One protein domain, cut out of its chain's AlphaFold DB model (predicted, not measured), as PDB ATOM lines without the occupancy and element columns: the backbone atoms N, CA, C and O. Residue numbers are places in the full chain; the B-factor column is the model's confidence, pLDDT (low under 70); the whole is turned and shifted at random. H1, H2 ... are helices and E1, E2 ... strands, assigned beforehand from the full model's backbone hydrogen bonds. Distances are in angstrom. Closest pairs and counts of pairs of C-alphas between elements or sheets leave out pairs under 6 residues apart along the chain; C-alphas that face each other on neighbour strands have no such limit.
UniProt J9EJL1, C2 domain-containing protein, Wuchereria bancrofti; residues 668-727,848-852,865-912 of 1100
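This is residues 668 to 727, 848 to 852 and 865 to 912 of the 1100 residues of the protein "C2 domain-containing protein" of Wuchereria bancrofti (UniProt J9EJL1). With little regular structure, the domain is a long twisted ribbon of two strands, E1 and E4, edged by short strands E2, E3 and E5, amid loops; residues 885 to 891 and 897 to 902, round helix H1, stick out. The 113 printed residues, 40 in named elements, run E1 E2 E3 E4 H1 E5, class mixed, with a branched antiparallel sheet. The whole is only just loose, close to compact: radius of gyration of the C-alphas 16.3 A, spans 53 by 35 by 23 A.

E1, residues 668 to 678, runs 32.3 A from C-alpha 668 at (17.857, 11.167, 75.818). E2 is residues 684 to 686, E3 716 to 718, E4 873 to 881, 26.6 A, H1 889 to 897, 12.2 A. E5, 907 to 911, ends at C-alpha (18.738, 15.170, 66.649).

E1 and E4 are antiparallel at 162 degrees; N 672 and O 878, 2.9 A apart, are within hydrogen-bond range. On E1's other side lie E2, forming a hairpin with it, N 677 to O 685 2.8 A, and E5, N 669 to O 907 2.8 A. E3 is on E4's other side, N 716 to O 879 2.9 A. H1 is not on the sheet; 4 of its 5 O i to N i+4 pairs are within range.

Residues 728 to 847 and 853 to 864 are cut out, the C-alpha gaps 13.5 A and 7.7 A. The link E2 to E3 is long. Residues 883 to 905, among others, have pLDDT under 70.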
ATOM      1  N   TYR A 668      18.836  11.644  74.855       79.81
ATOM      2  CA  TYR A 668      17.857  11.167  75.818       79.81
ATOM      3  C   TYR A 668      17.514  12.310  76.748       79.81
ATOM      4  O   TYR A 668      18.400  13.010  77.232       79.81
ATOM      5  N   PHE A 669      16.234  12.466  77.019       76.81
ATOM      6  CA  PHE A 669      15.725  13.575  77.787       76.81
ATOM      7  C   PHE A 669      14.842  13.076  78.921       76.81
ATOM      8  O   PHE A 669      13.963  12.237  78.719       76.81
ATOM      9  N   ALA A 670      15.078  13.610  80.112       77.88
ATOM     10  CA  ALA A 670      14.109  13.591  81.192       77.88
ATOM     11  C   ALA A 670      13.091  14.708  80.943       77.88
ATOM     12  O   ALA A 670      13.465  15.778  80.455       77.88
ATOM     13  N   GLU A 671      11.823  14.461  81.271       80.56
ATOM     14  CA  GLU A 671      10.718  15.383  80.999       80.56
ATOM     15  C   GLU A 671       9.869  15.590  82.243       80.56
ATOM     16  O   GLU A 671       9.500  14.627  82.912       80.56
ATOM     17  N   VAL A 672       9.534  16.848  82.513       83.12
ATOM     18  CA  VAL A 672       8.581  17.238  83.551       83.12
ATOM     19  C   VAL A 672       7.617  18.251  82.956       83.12
ATOM     20  O   VAL A 672       8.029  19.189  82.274       83.12
ATOM     21  N   PHE A 673       6.329  18.063  83.211       85.69
ATOM     22  CA  PHE A 673       5.271  18.930  82.716       85.69
ATOM     23  C   PHE A 673       4.716  19.752  83.867       85.69
ATOM     24  O   PHE A 673       4.280  19.198  84.873       85.69
ATOM     25  N   GLU A 674       4.736  21.068  83.716       89.44
ATOM     26  CA  GLU A 674       4.056  22.004  84.602       89.44
ATOM     27  C   GLU A 674       2.663  22.284  84.043       89.44
ATOM     28  O   GLU A 674       2.539  22.689  82.888       89.44
ATOM     29  N   ASN A 675       1.623  22.055  84.844       90.50
ATOM     30  CA  ASN A 675       0.223  22.192  84.452       90.50
ATOM     31  C   ASN A 675      -0.472  23.244  85.326       90.50
ATOM     32  O   ASN A 675      -0.341  23.251  86.551       90.50
ATOM     33  N   GLN A 676      -1.235  24.129  84.689       91.94
ATOM     34  CA  GLN A 676      -2.022  25.159  85.357       91.94
ATOM     35  C   GLN A 676      -3.428  25.221  84.763       91.94
ATOM     36  O   GLN A 676      -3.622  24.993  83.568       91.94
ATOM     37  N   ARG A 677      -4.409  25.567  85.594       90.56
ATOM     38  CA  ARG A 677      -5.799  25.801  85.196       90.56
ATOM     39  C   ARG A 677      -6.156  27.276  85.292       90.56
ATOM     40  O   ARG A 677      -5.630  28.006  86.133       90.56
ATOM     41  N   ARG A 678      -7.075  27.718  84.449       88.69
ATOM     42  CA  ARG A 678      -7.603  29.074  84.442       88.69
ATOM     43  C   ARG A 678      -8.747  29.169  85.442       88.69
ATOM     44  O   ARG A 678      -9.749  28.471  85.333       88.69
ATOM     45  N   HIS A 679      -8.589  30.039  86.427       83.25
ATOM     46  CA  HIS A 679      -9.631  30.375  87.381       83.25
ATOM     47  C   HIS A 679     -10.727  31.228  86.725       83.25
ATOM     48  O   HIS A 679     -10.483  31.896  85.721       83.25
ATOM     49  N   ILE A 680     -11.912  31.288  87.342       77.31
ATOM     50  CA  ILE A 680     -13.041  32.128  86.896       77.31
ATOM     51  C   ILE A 680     -12.642  33.616  86.844       77.31
ATOM     52  O   ILE A 680     -13.111  34.359  85.989       77.31
ATOM     53  N   SER A 681     -11.703  34.045  87.699       79.12
ATOM     54  CA  SER A 681     -11.118  35.399  87.670       79.12
ATOM     55  C   SER A 681     -10.156  35.649  86.497       79.12
ATOM     56  O   SER A 681      -9.582  36.729  86.391       79.12
ATOM     57  N   GLY A 682      -9.918  34.651  85.641       75.69
ATOM     58  CA  GLY A 682      -8.981  34.704  84.520       75.69
ATOM     59  C   GLY A 682      -7.514  34.455  84.889       75.69
ATOM     60  O   GLY A 682      -6.681  34.377  83.985       75.69
ATOM     61  N   GLN A 683      -7.191  34.307  86.179       86.44
ATOM     62  CA  GLN A 683      -5.838  34.006  86.662       86.44
ATOM     63  C   GLN A 683      -5.486  32.526  86.480       86.44
ATOM     64  O   GLN A 683      -6.337  31.655  86.645       86.44
ATOM     65  N   TRP A 684      -4.224  32.235  86.172       88.88
ATOM     66  CA  TRP A 684      -3.721  30.865  86.076       88.88
ATOM     67  C   TRP A 684      -3.249  30.371  87.445       88.88
ATOM     68  O   TRP A 684      -2.466  31.051  88.103       88.88
ATOM     69  N   MET A 685      -3.725  29.200  87.865       90.19
ATOM     70  CA  MET A 685      -3.396  28.570  89.147       90.19
ATOM     71  C   MET A 685      -2.887  27.146  88.929       90.19
ATOM     72  O   MET A 685      -3.324  26.466  88.002       90.19
ATOM     73  N   GLU A 686      -1.990  26.683  89.792       89.19
ATOM     74  CA  GLU A 686      -1.505  25.300  89.775       89.19
ATOM     75  C   GLU A 686      -2.647  24.293  89.990       89.19
ATOM     76  O   GLU A 686      -3.588  24.542  90.750       89.19
ATOM     77  N   THR A 687      -2.573  23.154  89.301       86.38
ATOM     78  CA  THR A 687      -3.552  22.068  89.435       86.38
ATOM     79  C   THR A 687      -3.209  21.153  90.612       86.38
ATOM     80  O   THR A 687      -2.049  20.831  90.864       86.38
ATOM     81  N   ASP A 688      -4.212  20.693  91.358       81.19
ATOM     82  CA  ASP A 688      -3.999  19.911  92.586       81.19
ATOM     83  C   ASP A 688      -4.049  18.386  92.374       81.19
ATOM     84  O   ASP A 688      -3.843  17.623  93.323       81.19
ATOM     85  N   GLY A 689      -4.282  17.935  91.135       78.88
ATOM     86  CA  GLY A 689      -4.353  16.520  90.762       78.88
ATOM     87  C   GLY A 689      -5.629  15.804  91.218       78.88
ATOM     88  O   GLY A 689      -5.668  14.573  91.242       78.88
ATOM     89  N   LYS A 690      -6.665  16.539  91.647       78.88
ATOM     90  CA  LYS A 690      -7.941  15.962  92.097       78.88
ATOM     91  C   LYS A 690      -8.972  15.945  90.969       78.88
ATOM     92  O   LYS A 690      -8.879  16.695  90.007       78.88
ATOM     93  N   ASN A 691      -9.985  15.084  91.094       74.06
ATOM     94  CA  ASN A 691     -11.135  15.011  90.176       74.06
ATOM     95  C   ASN A 691     -10.771  14.802  88.689       74.06
ATOM     96  O   ASN A 691     -11.513  15.225  87.807       74.06
ATOM     97  N   GLY A 692      -9.649  14.135  88.406       72.19
ATOM     98  CA  GLY A 692      -9.185  13.875  87.038       72.19
ATOM     99  C   GLY A 692      -8.345  14.996  86.419       72.19
ATOM    100  O   GLY A 692      -7.953  14.860  85.261       72.19
ATOM    101  N   GLU A 693      -8.040  16.061  87.169       81.00
ATOM    102  CA  GLU A 693      -7.045  17.059  86.772       81.00
ATOM    103  C   GLU A 693      -5.618  16.498  86.860       81.00
ATOM    104  O   GLU A 693      -5.346  15.622  87.686       81.00
ATOM    105  N   PRO A 694      -4.676  17.016  86.054       84.38
ATOM    106  CA  PRO A 694      -3.269  16.672  86.205       84.38
ATOM    107  C   PRO A 694      -2.685  17.225  87.504       84.38
ATOM    108  O   PRO A 694      -3.127  18.256  88.011       84.38
ATOM    109  N   TYR A 695      -1.612  16.621  88.007       87.62
ATOM    110  CA  TYR A 695      -0.790  17.270  89.032       87.62
ATOM    111  C   TYR A 695      -0.089  18.520  88.479       87.62
ATOM    112  O   TYR A 695       0.352  18.518  87.329       87.62
ATOM    113  N   ALA A 696       0.078  19.562  89.306       86.62
ATOM    114  CA  ALA A 696       0.786  20.798  88.940       86.62
ATOM    115  C   ALA A 696       2.149  20.535  88.295       86.62
ATOM    116  O   ALA A 696       2.548  21.236  87.373       86.62
ATOM    117  N   ARG A 697       2.854  19.505  88.772       87.31
ATOM    118  CA  ARG A 697       4.060  18.967  88.148       87.31
ATOM    119  C   ARG A 697       3.902  17.472  87.978       87.31
ATOM    120  O   ARG A 697       3.705  16.754  88.964       87.31
ATOM    121  N   SER A 698       3.971  17.017  86.737       83.69
ATOM    122  CA  SER A 698       3.651  15.641  86.392       83.69
ATOM    123  C   SER A 698       4.540  15.071  85.294       83.69
ATOM    124  O   SER A 698       5.286  15.785  84.621       83.69
ATOM    125  N   ASP A 699       4.393  13.771  85.069       77.62
ATOM    126  CA  ASP A 699       4.732  13.152  83.794       77.62
ATOM    127  C   ASP A 699       3.808  13.650  82.661       77.62
ATOM    128  O   ASP A 699       2.862  14.417  82.865       77.62
ATOM    129  N   GLU A 700       4.062  13.180  81.442       78.31
ATOM    130  CA  GLU A 700       3.276  13.533  80.257       78.31
ATOM    131  C   GLU A 700       1.771  13.261  80.430       78.31
ATOM    132  O   GLU A 700       0.949  14.036  79.931       78.31
ATOM    133  N   THR A 701       1.402  12.191  81.148       76.88
ATOM    134  CA  THR A 701      -0.002  11.798  81.340       76.88
ATOM    135  C   THR A 701      -0.759  12.694  82.311       76.88
ATOM    136  O   THR A 701      -1.986  12.697  82.284       76.88
ATOM    137  N   GLY A 702      -0.065  13.464  83.155       77.88
ATOM    138  CA  GLY A 702      -0.706  14.223  84.231       77.88
ATOM    139  C   GLY A 702      -0.945  13.417  85.509       77.88
ATOM    140  O   GLY A 702      -1.286  14.015  86.527       77.88
ATOM    141  N   ILE A 703      -0.762  12.092  85.467       77.06
ATOM    142  CA  ILE A 703      -1.180  11.157  86.521       77.06
ATOM    143  C   ILE A 703      -0.058  10.918  87.536       77.06
ATOM    144  O   ILE A 703      -0.331  10.725  88.715       77.06
ATOM    145  N   ILE A 704       1.207  10.930  87.117       77.38
ATOM    146  CA  ILE A 704       2.339  10.688  88.017       77.38
ATOM    147  C   ILE A 704       2.853  12.037  88.508       77.38
ATOM    148  O   ILE A 704       3.313  12.853  87.712       77.38
ATOM    149  N   ARG A 705       2.782  12.277  89.820       80.38
ATOM    150  CA  ARG A 705       3.287  13.503  90.455       80.38
ATOM    151  C   ARG A 705       4.817  13.507  90.508       80.38
ATOM    152  O   ARG A 705       5.415  12.533  90.951       80.38
ATOM    153  N   MET A 706       5.426  14.639  90.157       75.25
ATOM    154  CA  MET A 706       6.876  14.874  90.239       75.25
ATOM    155  C   MET A 706       7.218  15.802  91.417       75.25
ATOM    156  O   MET A 706       6.450  16.722  91.717       75.25
ATOM    157  N   SER A 707       8.352  15.580  92.092       67.69
ATOM    158  CA  SER A 707       8.801  16.405  93.224       67.69
ATOM    159  C   SER A 707       9.740  17.544  92.795       67.69
ATOM    160  O   SER A 707      10.248  17.570  91.676       67.69
ATOM    161  N   GLU A 708       9.984  18.512  93.684       58.12
ATOM    162  CA  GLU A 708      10.955  19.597  93.448       58.12
ATOM    163  C   GLU A 708      12.407  19.128  93.402       58.12
ATOM    164  O   GLU A 708      13.214  19.681  92.651       58.12
ATOM    165  N   ASP A 709      12.734  18.087  94.164       57.31
ATOM    166  CA  ASP A 709      14.074  17.510  94.186       57.31
ATOM    167  C   ASP A 709      14.426  16.837  92.850       57.31
ATOM    168  O   ASP A 709      15.582  16.899  92.425       57.31
ATOM    169  N   ASP A 710      13.424  16.315  92.131       53.41
ATOM    170  CA  ASP A 710      13.578  15.731  90.790       53.41
ATOM    171  C   ASP A 710      13.966  16.778  89.723       53.41
ATOM    172  O   ASP A 710      14.495  16.435  88.663       53.41
ATOM    173  N   ILE A 711      13.750  18.072  90.003       51.75
ATOM    174  CA  ILE A 711      13.902  19.190  89.054       51.75
ATOM    175  C   ILE A 711      15.187  20.007  89.331       51.75
ATOM    176  O   ILE A 711      15.494  20.976  88.639       51.75
ATOM    177  N   LYS A 712      16.050  19.604  90.272       46.97
ATOM    178  CA  LYS A 712      17.311  20.327  90.541       46.97
ATOM    179  C   LYS A 712      18.314  20.221  89.377       46.97
ATOM    180  O   LYS A 712      18.783  19.130  89.041       46.97
ATOM    181  N   GLY A 713      18.700  21.353  88.775       58.97
ATOM    182  CA  GLY A 713      19.724  21.449  87.718       58.97
ATOM    183  C   GLY A 713      19.327  22.353  86.542       58.97
ATOM    184  O   GLY A 713      18.340  23.076  86.611       58.97
ATOM    185  N   ALA A 714      20.096  22.319  85.448       68.25
ATOM    186  CA  ALA A 714      19.863  23.148  84.257       68.25
ATOM    187  C   ALA A 714      18.811  22.531  83.309       68.25
ATOM    188  O   ALA A 714      19.157  21.913  82.300       68.25
ATOM    189  N   TRP A 715      17.527  22.671  83.645       76.31
ATOM    190  CA  TRP A 715      16.412  22.317  82.759       76.31
ATOM    191  C   TRP A 715      16.201  23.384  81.678       76.31
ATOM    192  O   TRP A 715      16.391  24.574  81.924       76.31
ATOM    193  N   LYS A 716      15.798  22.959  80.478       80.12
ATOM    194  CA  LYS A 716      15.413  23.833  79.361       80.12
ATOM    195  C   LYS A 716      13.932  23.645  79.066       80.12
ATOM    196  O   LYS A 716      13.425  22.536  79.185       80.12
ATOM    197  N   ILE A 717      13.242  24.703  78.664       76.44
ATOM    198  CA  ILE A 717      11.849  24.592  78.227       76.44
ATOM    199  C   ILE A 717      11.845  24.269  76.731       76.44
ATOM    200  O   ILE A 717      12.568  24.901  75.960       76.44
ATOM    201  N   MET A 718      11.061  23.271  76.330       73.81
ATOM    202  CA  MET A 718      10.827  22.929  74.923       73.81
ATOM    203  C   MET A 718       9.326  22.782  74.693       73.81
ATOM    204  O   MET A 718       8.612  22.365  75.600       73.81
ATOM    205  N   PHE A 719       8.844  23.055  73.483       72.88
ATOM    206  CA  PHE A 719       7.459  22.737  73.140       72.88
ATOM    207  C   PHE A 719       7.213  21.231  73.191       72.88
ATOM    208  O   PHE A 719       8.114  20.433  72.916       72.88
ATOM    209  N   CYS A 720       5.980  20.804  73.472       65.50
ATOM    210  CA  CYS A 720       5.566  19.448  73.104       65.50
ATOM    211  C   CYS A 720       5.633  19.266  71.577       65.50
ATOM    212  O   CYS A 720       5.906  18.171  71.080       65.50
ATOM    213  N   HIS A 721       5.460  20.373  70.851       63.22
ATOM    214  CA  HIS A 721       5.414  20.483  69.401       63.22
ATOM    215  C   HIS A 721       6.704  21.067  68.794       63.22
ATOM    216  O   HIS A 721       6.756  22.240  68.448       63.22
ATOM    217  N   ASP A 722       7.718  20.243  68.521       56.91
ATOM    218  CA  ASP A 722       8.809  20.615  67.592       56.91
ATOM    219  C   ASP A 722       8.391  20.386  66.119       56.91
ATOM    220  O   ASP A 722       9.125  19.833  65.290       56.91
ATOM    221  N   MET A 723       7.150  20.757  65.793       53.66
ATOM    222  CA  MET A 723       6.588  20.691  64.445       53.66
ATOM    223  C   MET A 723       6.709  22.057  63.771       53.66
ATOM    224  O   MET A 723       6.375  23.087  64.343       53.66
ATOM    225  N   TRP A 724       7.169  22.081  62.521       50.06
ATOM    226  CA  TRP A 724       7.493  23.319  61.791       50.06
ATOM    227  C   TRP A 724       6.256  24.047  61.220       50.06
ATOM    228  O   TRP A 724       6.379  24.809  60.262       50.06
ATOM    229  N   VAL A 725       5.051  23.752  61.720       46.88
ATOM    230  CA  VAL A 725       3.777  24.039  61.040       46.88
ATOM    231  C   VAL A 725       2.670  24.217  62.093       46.88
ATOM    232  O   VAL A 725       2.398  23.286  62.845       46.88
ATOM    233  N   GLY A 726       2.051  25.404  62.166       43.56
ATOM    234  CA  GLY A 726       0.834  25.639  62.963       43.56
ATOM    235  C   GLY A 726      -0.422  25.013  62.324       43.56
ATOM    236  O   GLY A 726      -0.355  24.581  61.175       43.56
ATOM    237  N   PRO A 727      -1.578  24.969  63.012       44.12
ATOM    238  CA  PRO A 727      -2.802  24.330  62.503       44.12
ATOM    239  C   PRO A 727      -3.314  24.915  61.171       44.12
ATOM    240  O   PRO A 727      -3.833  24.164  60.349       44.12
ATOM    241  N   ILE A 848       4.027  33.209  69.637       66.00
ATOM    242  CA  ILE A 848       4.366  32.255  70.683       66.00
ATOM    243  C   ILE A 848       4.594  32.997  72.005       66.00
ATOM    244  O   ILE A 848       5.256  34.034  72.048       66.00
ATOM    245  N   ASP A 849       4.072  32.425  73.088       65.31
ATOM    246  CA  ASP A 849       4.322  32.898  74.445       65.31
ATOM    247  C   ASP A 849       5.841  32.915  74.739       65.31
ATOM    248  O   ASP A 849       6.500  31.888  74.542       65.31
ATOM    249  N   PRO A 850       6.423  34.035  75.216       70.31
ATOM    250  CA  PRO A 850       7.846  34.115  75.557       70.31
ATOM    251  C   PRO A 850       8.294  33.079  76.598       70.31
ATOM    252  O   PRO A 850       9.465  32.703  76.626       70.31
ATOM    253  N   GLU A 851       7.373  32.613  77.443       75.69
ATOM    254  CA  GLU A 851       7.596  31.568  78.443       75.69
ATOM    255  C   GLU A 851       7.272  30.149  77.937       75.69
ATOM    256  O   GLU A 851       7.401  29.191  78.705       75.69
ATOM    257  N   LEU A 852       6.883  30.003  76.662       79.06
ATOM    258  CA  LEU A 852       6.611  28.740  75.960       79.06
ATOM    259  C   LEU A 852       5.484  27.898  76.593       79.06
ATOM    260  O   LEU A 852       5.580  26.673  76.686       79.06
ATOM    261  N   VAL A 865      -0.194  26.199  70.645       70.81
ATOM    262  CA  VAL A 865       0.816  27.201  71.052       70.81
ATOM    263  C   VAL A 865       0.266  28.627  71.200       70.81
ATOM    264  O   VAL A 865       0.975  29.501  71.692       70.81
ATOM    265  N   GLN A 866      -0.965  28.896  70.758       71.19
ATOM    266  CA  GLN A 866      -1.546  30.243  70.731       71.19
ATOM    267  C   GLN A 866      -2.664  30.363  71.753       71.19
ATOM    268  O   GLN A 866      -3.680  29.711  71.613       71.19
ATOM    269  N   LYS A 867      -2.542  31.253  72.733       75.69
ATOM    270  CA  LYS A 867      -3.594  31.448  73.738       75.69
ATOM    271  C   LYS A 867      -4.929  31.876  73.104       75.69
ATOM    272  O   LYS A 867      -5.019  32.958  72.522       75.69
ATOM    273  N   MET A 868      -5.970  31.077  73.305       74.31
ATOM    274  CA  MET A 868      -7.342  31.295  72.850       74.31
ATOM    275  C   MET A 868      -8.274  31.651  74.027       74.31
ATOM    276  O   MET A 868      -8.031  31.256  75.172       74.31
ATOM    277  N   PRO A 869      -9.380  32.386  73.789       67.06
ATOM    278  CA  PRO A 869     -10.318  32.777  74.846       67.06
ATOM    279  C   PRO A 869     -10.924  31.600  75.625       67.06
ATOM    280  O   PRO A 869     -11.117  31.730  76.833       67.06
ATOM    281  N   GLY A 870     -11.164  30.464  74.958       74.56
ATOM    282  CA  GLY A 870     -11.772  29.259  75.536       74.56
ATOM    283  C   GLY A 870     -10.817  28.338  76.307       74.56
ATOM    284  O   GLY A 870     -11.266  27.332  76.854       74.56
ATOM    285  N   ASP A 871      -9.522  28.660  76.372       81.38
ATOM    286  CA  ASP A 871      -8.551  27.803  77.050       81.38
ATOM    287  C   ASP A 871      -8.745  27.824  78.569       81.38
ATOM    288  O   ASP A 871      -8.761  28.889  79.208       81.38
ATOM    289  N   LYS A 872      -8.843  26.622  79.143       87.06
ATOM    290  CA  LYS A 872      -8.982  26.384  80.586       87.06
ATOM    291  C   LYS A 872      -7.719  25.816  81.205       87.06
ATOM    292  O   LYS A 872      -7.528  25.969  82.404       87.06
ATOM    293  N   TYR A 873      -6.852  25.197  80.415       88.00
ATOM    294  CA  TYR A 873      -5.603  24.610  80.872       88.00
ATOM    295  C   TYR A 873      -4.433  25.193  80.086       88.00
ATOM    296  O   TYR A 873      -4.556  25.530  78.909       88.00
ATOM    297  N   ARG A 874      -3.288  25.311  80.754       89.25
ATOM    298  CA  ARG A 874      -2.002  25.549  80.108       89.25
ATOM    299  C   ARG A 874      -0.947  24.615  80.671       89.25
ATOM    300  O   ARG A 874      -0.974  24.264  81.851       89.25
ATOM    301  N   ARG A 875      -0.018  24.218  79.817       87.88
ATOM    302  CA  ARG A 875       1.039  23.261  80.097       87.88
ATOM    303  C   ARG A 875       2.366  23.791  79.576       87.88
ATOM    304  O   ARG A 875       2.422  24.399  78.513       87.88
ATOM    305  N   ARG A 876       3.440  23.532  80.314       87.12
ATOM    306  CA  ARG A 876       4.813  23.845  79.917       87.12
ATOM    307  C   ARG A 876       5.708  22.642  80.166       87.12
ATOM    308  O   ARG A 876       5.617  22.007  81.213       87.12
ATOM    309  N   ARG A 877       6.564  22.312  79.201       86.38
ATOM    310  CA  ARG A 877       7.414  21.117  79.239       86.38
ATOM    311  C   ARG A 877       8.867  21.496  79.520       86.38
ATOM    312  O   ARG A 877       9.527  22.151  78.714       86.38
ATOM    313  N   TYR A 878       9.372  21.027  80.654       84.00
ATOM    314  CA  TYR A 878      10.778  21.086  81.024       84.00
ATOM    315  C   TYR A 878      11.484  19.825  80.567       84.00
ATOM    316  O   TYR A 878      11.006  18.709  80.764       84.00
ATOM    317  N   VAL A 879      12.653  20.018  79.978       79.50
ATOM    318  CA  VAL A 879      13.452  18.967  79.377       79.50
ATOM    319  C   VAL A 879      14.896  19.106  79.839       79.50
ATOM    320  O   VAL A 879      15.473  20.196  79.833       79.50
ATOM    321  N   ARG A 880      15.499  17.988  80.232       77.25
ATOM    322  CA  ARG A 880      16.914  17.917  80.595       77.25
ATOM    323  C   ARG A 880      17.578  16.761  79.875       77.25
ATOM    324  O   ARG A 880      17.128  15.624  79.981       77.25
ATOM    325  N   GLU A 881      18.667  17.055  79.175       73.25
ATOM    326  CA  GLU A 881      19.480  16.022  78.538       73.25
ATOM    327  C   GLU A 881      20.107  15.115  79.606       73.25
ATOM    328  O   GLU A 881      20.713  15.574  80.579       73.25
ATOM    329  N   MET A 882      19.928  13.810  79.431       71.06
ATOM    330  CA  MET A 882      20.450  12.787  80.320       71.06
ATOM    331  C   MET A 882      21.836  12.352  79.851       71.06
ATOM    332  O   MET A 882      22.006  11.854  78.739       71.06
ATOM    333  N   VAL A 883      22.825  12.469  80.738       62.38
ATOM    334  CA  VAL A 883      24.175  11.954  80.498       62.38
ATOM    335  C   VAL A 883      24.305  10.589  81.159       62.38
ATOM    336  O   VAL A 883      24.285  10.457  82.381       62.38
ATOM    337  N   PHE A 884      24.456   9.552  80.342       56.75
ATOM    338  CA  PHE A 884      24.772   8.211  80.820       56.75
ATOM    339  C   PHE A 884      26.295   8.091  81.014       56.75
ATOM    340  O   PHE A 884      27.048   8.371  80.084       56.75
ATOM    341  N   SER A 885      26.765   7.664  82.194       48.25
ATOM    342  CA  SER A 885      28.183   7.340  82.431       48.25
ATOM    343  C   SER A 885      28.720   6.212  81.517       48.25
ATOM    344  O   SER A 885      27.973   5.502  80.856       48.25
ATOM    345  N   ALA A 886      30.039   6.039  81.416       43.53
ATOM    346  CA  ALA A 886      30.643   5.172  80.392       43.53
ATOM    347  C   ALA A 886      30.436   3.647  80.596       43.53
ATOM    348  O   ALA A 886      30.504   2.886  79.635       43.53
ATOM    349  N   ASN A 887      30.119   3.176  81.811       45.09
ATOM    350  CA  ASN A 887      30.018   1.739  82.152       45.09
ATOM    351  C   ASN A 887      28.616   1.117  81.915       45.09
ATOM    352  O   ASN A 887      28.171   0.237  82.652       45.09
ATOM    353  N   LEU A 888      27.864   1.598  80.918       46.78
ATOM    354  CA  LEU A 888      26.394   1.548  80.928       46.78
ATOM    355  C   LEU A 888      25.682   0.536  80.028       46.78
ATOM    356  O   LEU A 888      24.474   0.672  79.861       46.78
ATOM    357  N   SER A 889      26.319  -0.522  79.527       48.66
ATOM    358  CA  SER A 889      25.521  -1.627  78.971       48.66
ATOM    359  C   SER A 889      24.646  -2.270  80.064       48.66
ATOM    360  O   SER A 889      23.485  -2.566  79.812       48.66
ATOM    361  N   GLN A 890      25.126  -2.410  81.311       40.69
ATOM    362  CA  GLN A 890      24.344  -2.954  82.439       40.69
ATOM    363  C   GLN A 890      23.323  -1.974  83.049       40.69
ATOM    364  O   GLN A 890      22.189  -2.374  83.295       40.69
ATOM    365  N   ARG A 891      23.652  -0.686  83.262       44.38
ATOM    366  CA  ARG A 891      22.680   0.259  83.862       44.38
ATOM    367  C   ARG A 891      21.679   0.856  82.860       44.38
ATOM    368  O   ARG A 891      20.599   1.237  83.293       44.38
ATOM    369  N   ARG A 892      21.966   0.890  81.539       49.66
ATOM    370  CA  ARG A 892      20.963   1.288  80.517       49.66
ATOM    371  C   ARG A 892      19.894   0.210  80.431       49.66
ATOM    372  O   ARG A 892      18.717   0.542  80.380       49.66
ATOM    373  N   ARG A 893      20.309  -1.063  80.514       49.25
ATOM    374  CA  ARG A 893      19.415  -2.216  80.672       49.25
ATOM    375  C   ARG A 893      18.547  -2.074  81.919       49.25
ATOM    376  O   ARG A 893      17.337  -2.047  81.777       49.25
ATOM    377  N   LEU A 894      19.127  -1.872  83.104       40.75
ATOM    378  CA  LEU A 894      18.351  -1.700  84.343       40.75
ATOM    379  C   LEU A 894      17.402  -0.487  84.308       40.75
ATOM    380  O   LEU A 894      16.263  -0.646  84.702       40.75
ATOM    381  N   ALA A 895      17.778   0.682  83.781       42.88
ATOM    382  CA  ALA A 895      16.867   1.839  83.703       42.88
ATOM    383  C   ALA A 895      15.724   1.655  82.679       42.88
ATOM    384  O   ALA A 895      14.605   2.116  82.896       42.88
ATOM    385  N   LEU A 896      15.986   0.954  81.568       49.84
ATOM    386  CA  LEU A 896      14.971   0.625  80.564       49.84
ATOM    387  C   LEU A 896      14.109  -0.586  80.964       49.84
ATOM    388  O   LEU A 896      12.980  -0.679  80.490       49.84
ATOM    389  N   TYR A 897      14.584  -1.477  81.846       44.94
ATOM    390  CA  TYR A 897      13.840  -2.622  82.401       44.94
ATOM    391  C   TYR A 897      13.088  -2.275  83.707       44.94
ATOM    392  O   TYR A 897      11.879  -2.479  83.747       44.94
ATOM    393  N   LEU A 898      13.733  -1.656  84.707       40.06
ATOM    394  CA  LEU A 898      13.234  -1.353  86.070       40.06
ATOM    395  C   LEU A 898      12.385  -0.076  86.208       40.06
ATOM    396  O   LEU A 898      12.238   0.459  87.301       40.06
ATOM    397  N   ALA A 899      11.809   0.447  85.130       44.22
ATOM    398  CA  ALA A 899      10.973   1.656  85.204       44.22
ATOM    399  C   ALA A 899       9.640   1.474  85.979       44.22
ATOM    400  O   ALA A 899       8.739   2.286  85.812       44.22
ATOM    401  N   GLU A 900       9.500   0.417  86.782       40.75
ATOM    402  CA  GLU A 900       8.487   0.322  87.841       40.75
ATOM    403  C   GLU A 900       8.909   1.141  89.082       40.75
ATOM    404  O   GLU A 900       8.044   1.698  89.748       40.75
ATOM    405  N   ASP A 901      10.220   1.333  89.312       38.44
ATOM    406  CA  ASP A 901      10.773   2.058  90.475       38.44
ATOM    407  C   ASP A 901      11.388   3.435  90.133       38.44
ATOM    408  O   ASP A 901      11.903   4.133  91.008       38.44
ATOM    409  N   VAL A 902      11.380   3.853  88.857       46.75
ATOM    410  CA  VAL A 902      11.964   5.136  88.415       46.75
ATOM    411  C   VAL A 902      10.858   6.092  87.977       46.75
ATOM    412  O   VAL A 902      10.203   5.855  86.966       46.75
ATOM    413  N   SER A 903      10.709   7.212  88.696       50.22
ATOM    414  CA  SER A 903       9.683   8.244  88.456       50.22
ATOM    415  C   SER A 903       9.690   8.819  87.022       50.22
ATOM    416  O   SER A 903       8.652   9.229  86.512       50.22
ATOM    417  N   VAL A 904      10.836   8.798  86.319       58.53
ATOM    418  CA  VAL A 904      11.001   9.427  84.992       58.53
ATOM    419  C   VAL A 904      11.534   8.439  83.942       58.53
ATOM    420  O   VAL A 904      12.708   8.067  83.950       58.53
ATOM    421  N   SER A 905      10.688   8.047  82.983       67.06
ATOM    422  CA  SER A 905      11.100   7.301  81.779       67.06
ATOM    423  C   SER A 905      11.677   8.262  80.725       67.06
ATOM    424  O   SER A 905      11.035   9.274  80.437       67.06
ATOM    425  N   PRO A 906      12.850   7.981  80.118       76.69
ATOM    426  CA  PRO A 906      13.469   8.907  79.174       76.69
ATOM    427  C   PRO A 906      12.684   8.997  77.864       76.69
ATOM    428  O   PRO A 906      12.212   7.990  77.329       76.69
ATOM    429  N   ARG A 907      12.627  10.197  77.291       84.56
ATOM    430  CA  ARG A 907      12.219  10.420  75.904       84.56
ATOM    431  C   ARG A 907      13.442  10.513  75.006       84.56
ATOM    432  O   ARG A 907      14.448  11.108  75.377       84.56
ATOM    433  N   ILE A 908      13.364   9.908  73.828       85.38
ATOM    434  CA  ILE A 908      14.514   9.730  72.944       85.38
ATOM    435  C   ILE A 908      14.250  10.479  71.643       85.38
ATOM    436  O   ILE A 908      13.171  10.351  71.058       85.38
ATOM    437  N   TYR A 909      15.242  11.237  71.191       86.88
ATOM    438  CA  TYR A 909      15.227  11.879  69.884       86.88
ATOM    439  C   TYR A 909      16.513  11.584  69.119       86.88
ATOM    440  O   TYR A 909      17.597  11.501  69.690       86.88
ATOM    441  N   GLU A 910      16.380  11.464  67.807       88.50
ATOM    442  CA  GLU A 910      17.478  11.562  66.858       88.50
ATOM    443  C   GLU A 910      17.541  13.019  66.394       88.50
ATOM    444  O   GLU A 910      16.625  13.512  65.727       88.50
ATOM    445  N   VAL A 911      18.591  13.722  66.814       82.81
ATOM    446  CA  VAL A 911      18.738  15.170  66.649       82.81
ATOM    447  C   VAL A 911      19.726  15.473  65.539       82.81
ATOM    448  O   VAL A 911      20.805  14.885  65.468       82.81
ATOM    449  N   TYR A 912      19.337  16.389  64.658       77.50
ATOM    450  CA  TYR A 912      20.132  16.819  63.518       77.50
ATOM    451  C   TYR A 912      20.459  18.310  63.600       77.50
ATOM    452  O   TYR A 912      19.574  19.147  63.431       77.50
TER     453      TYR A 912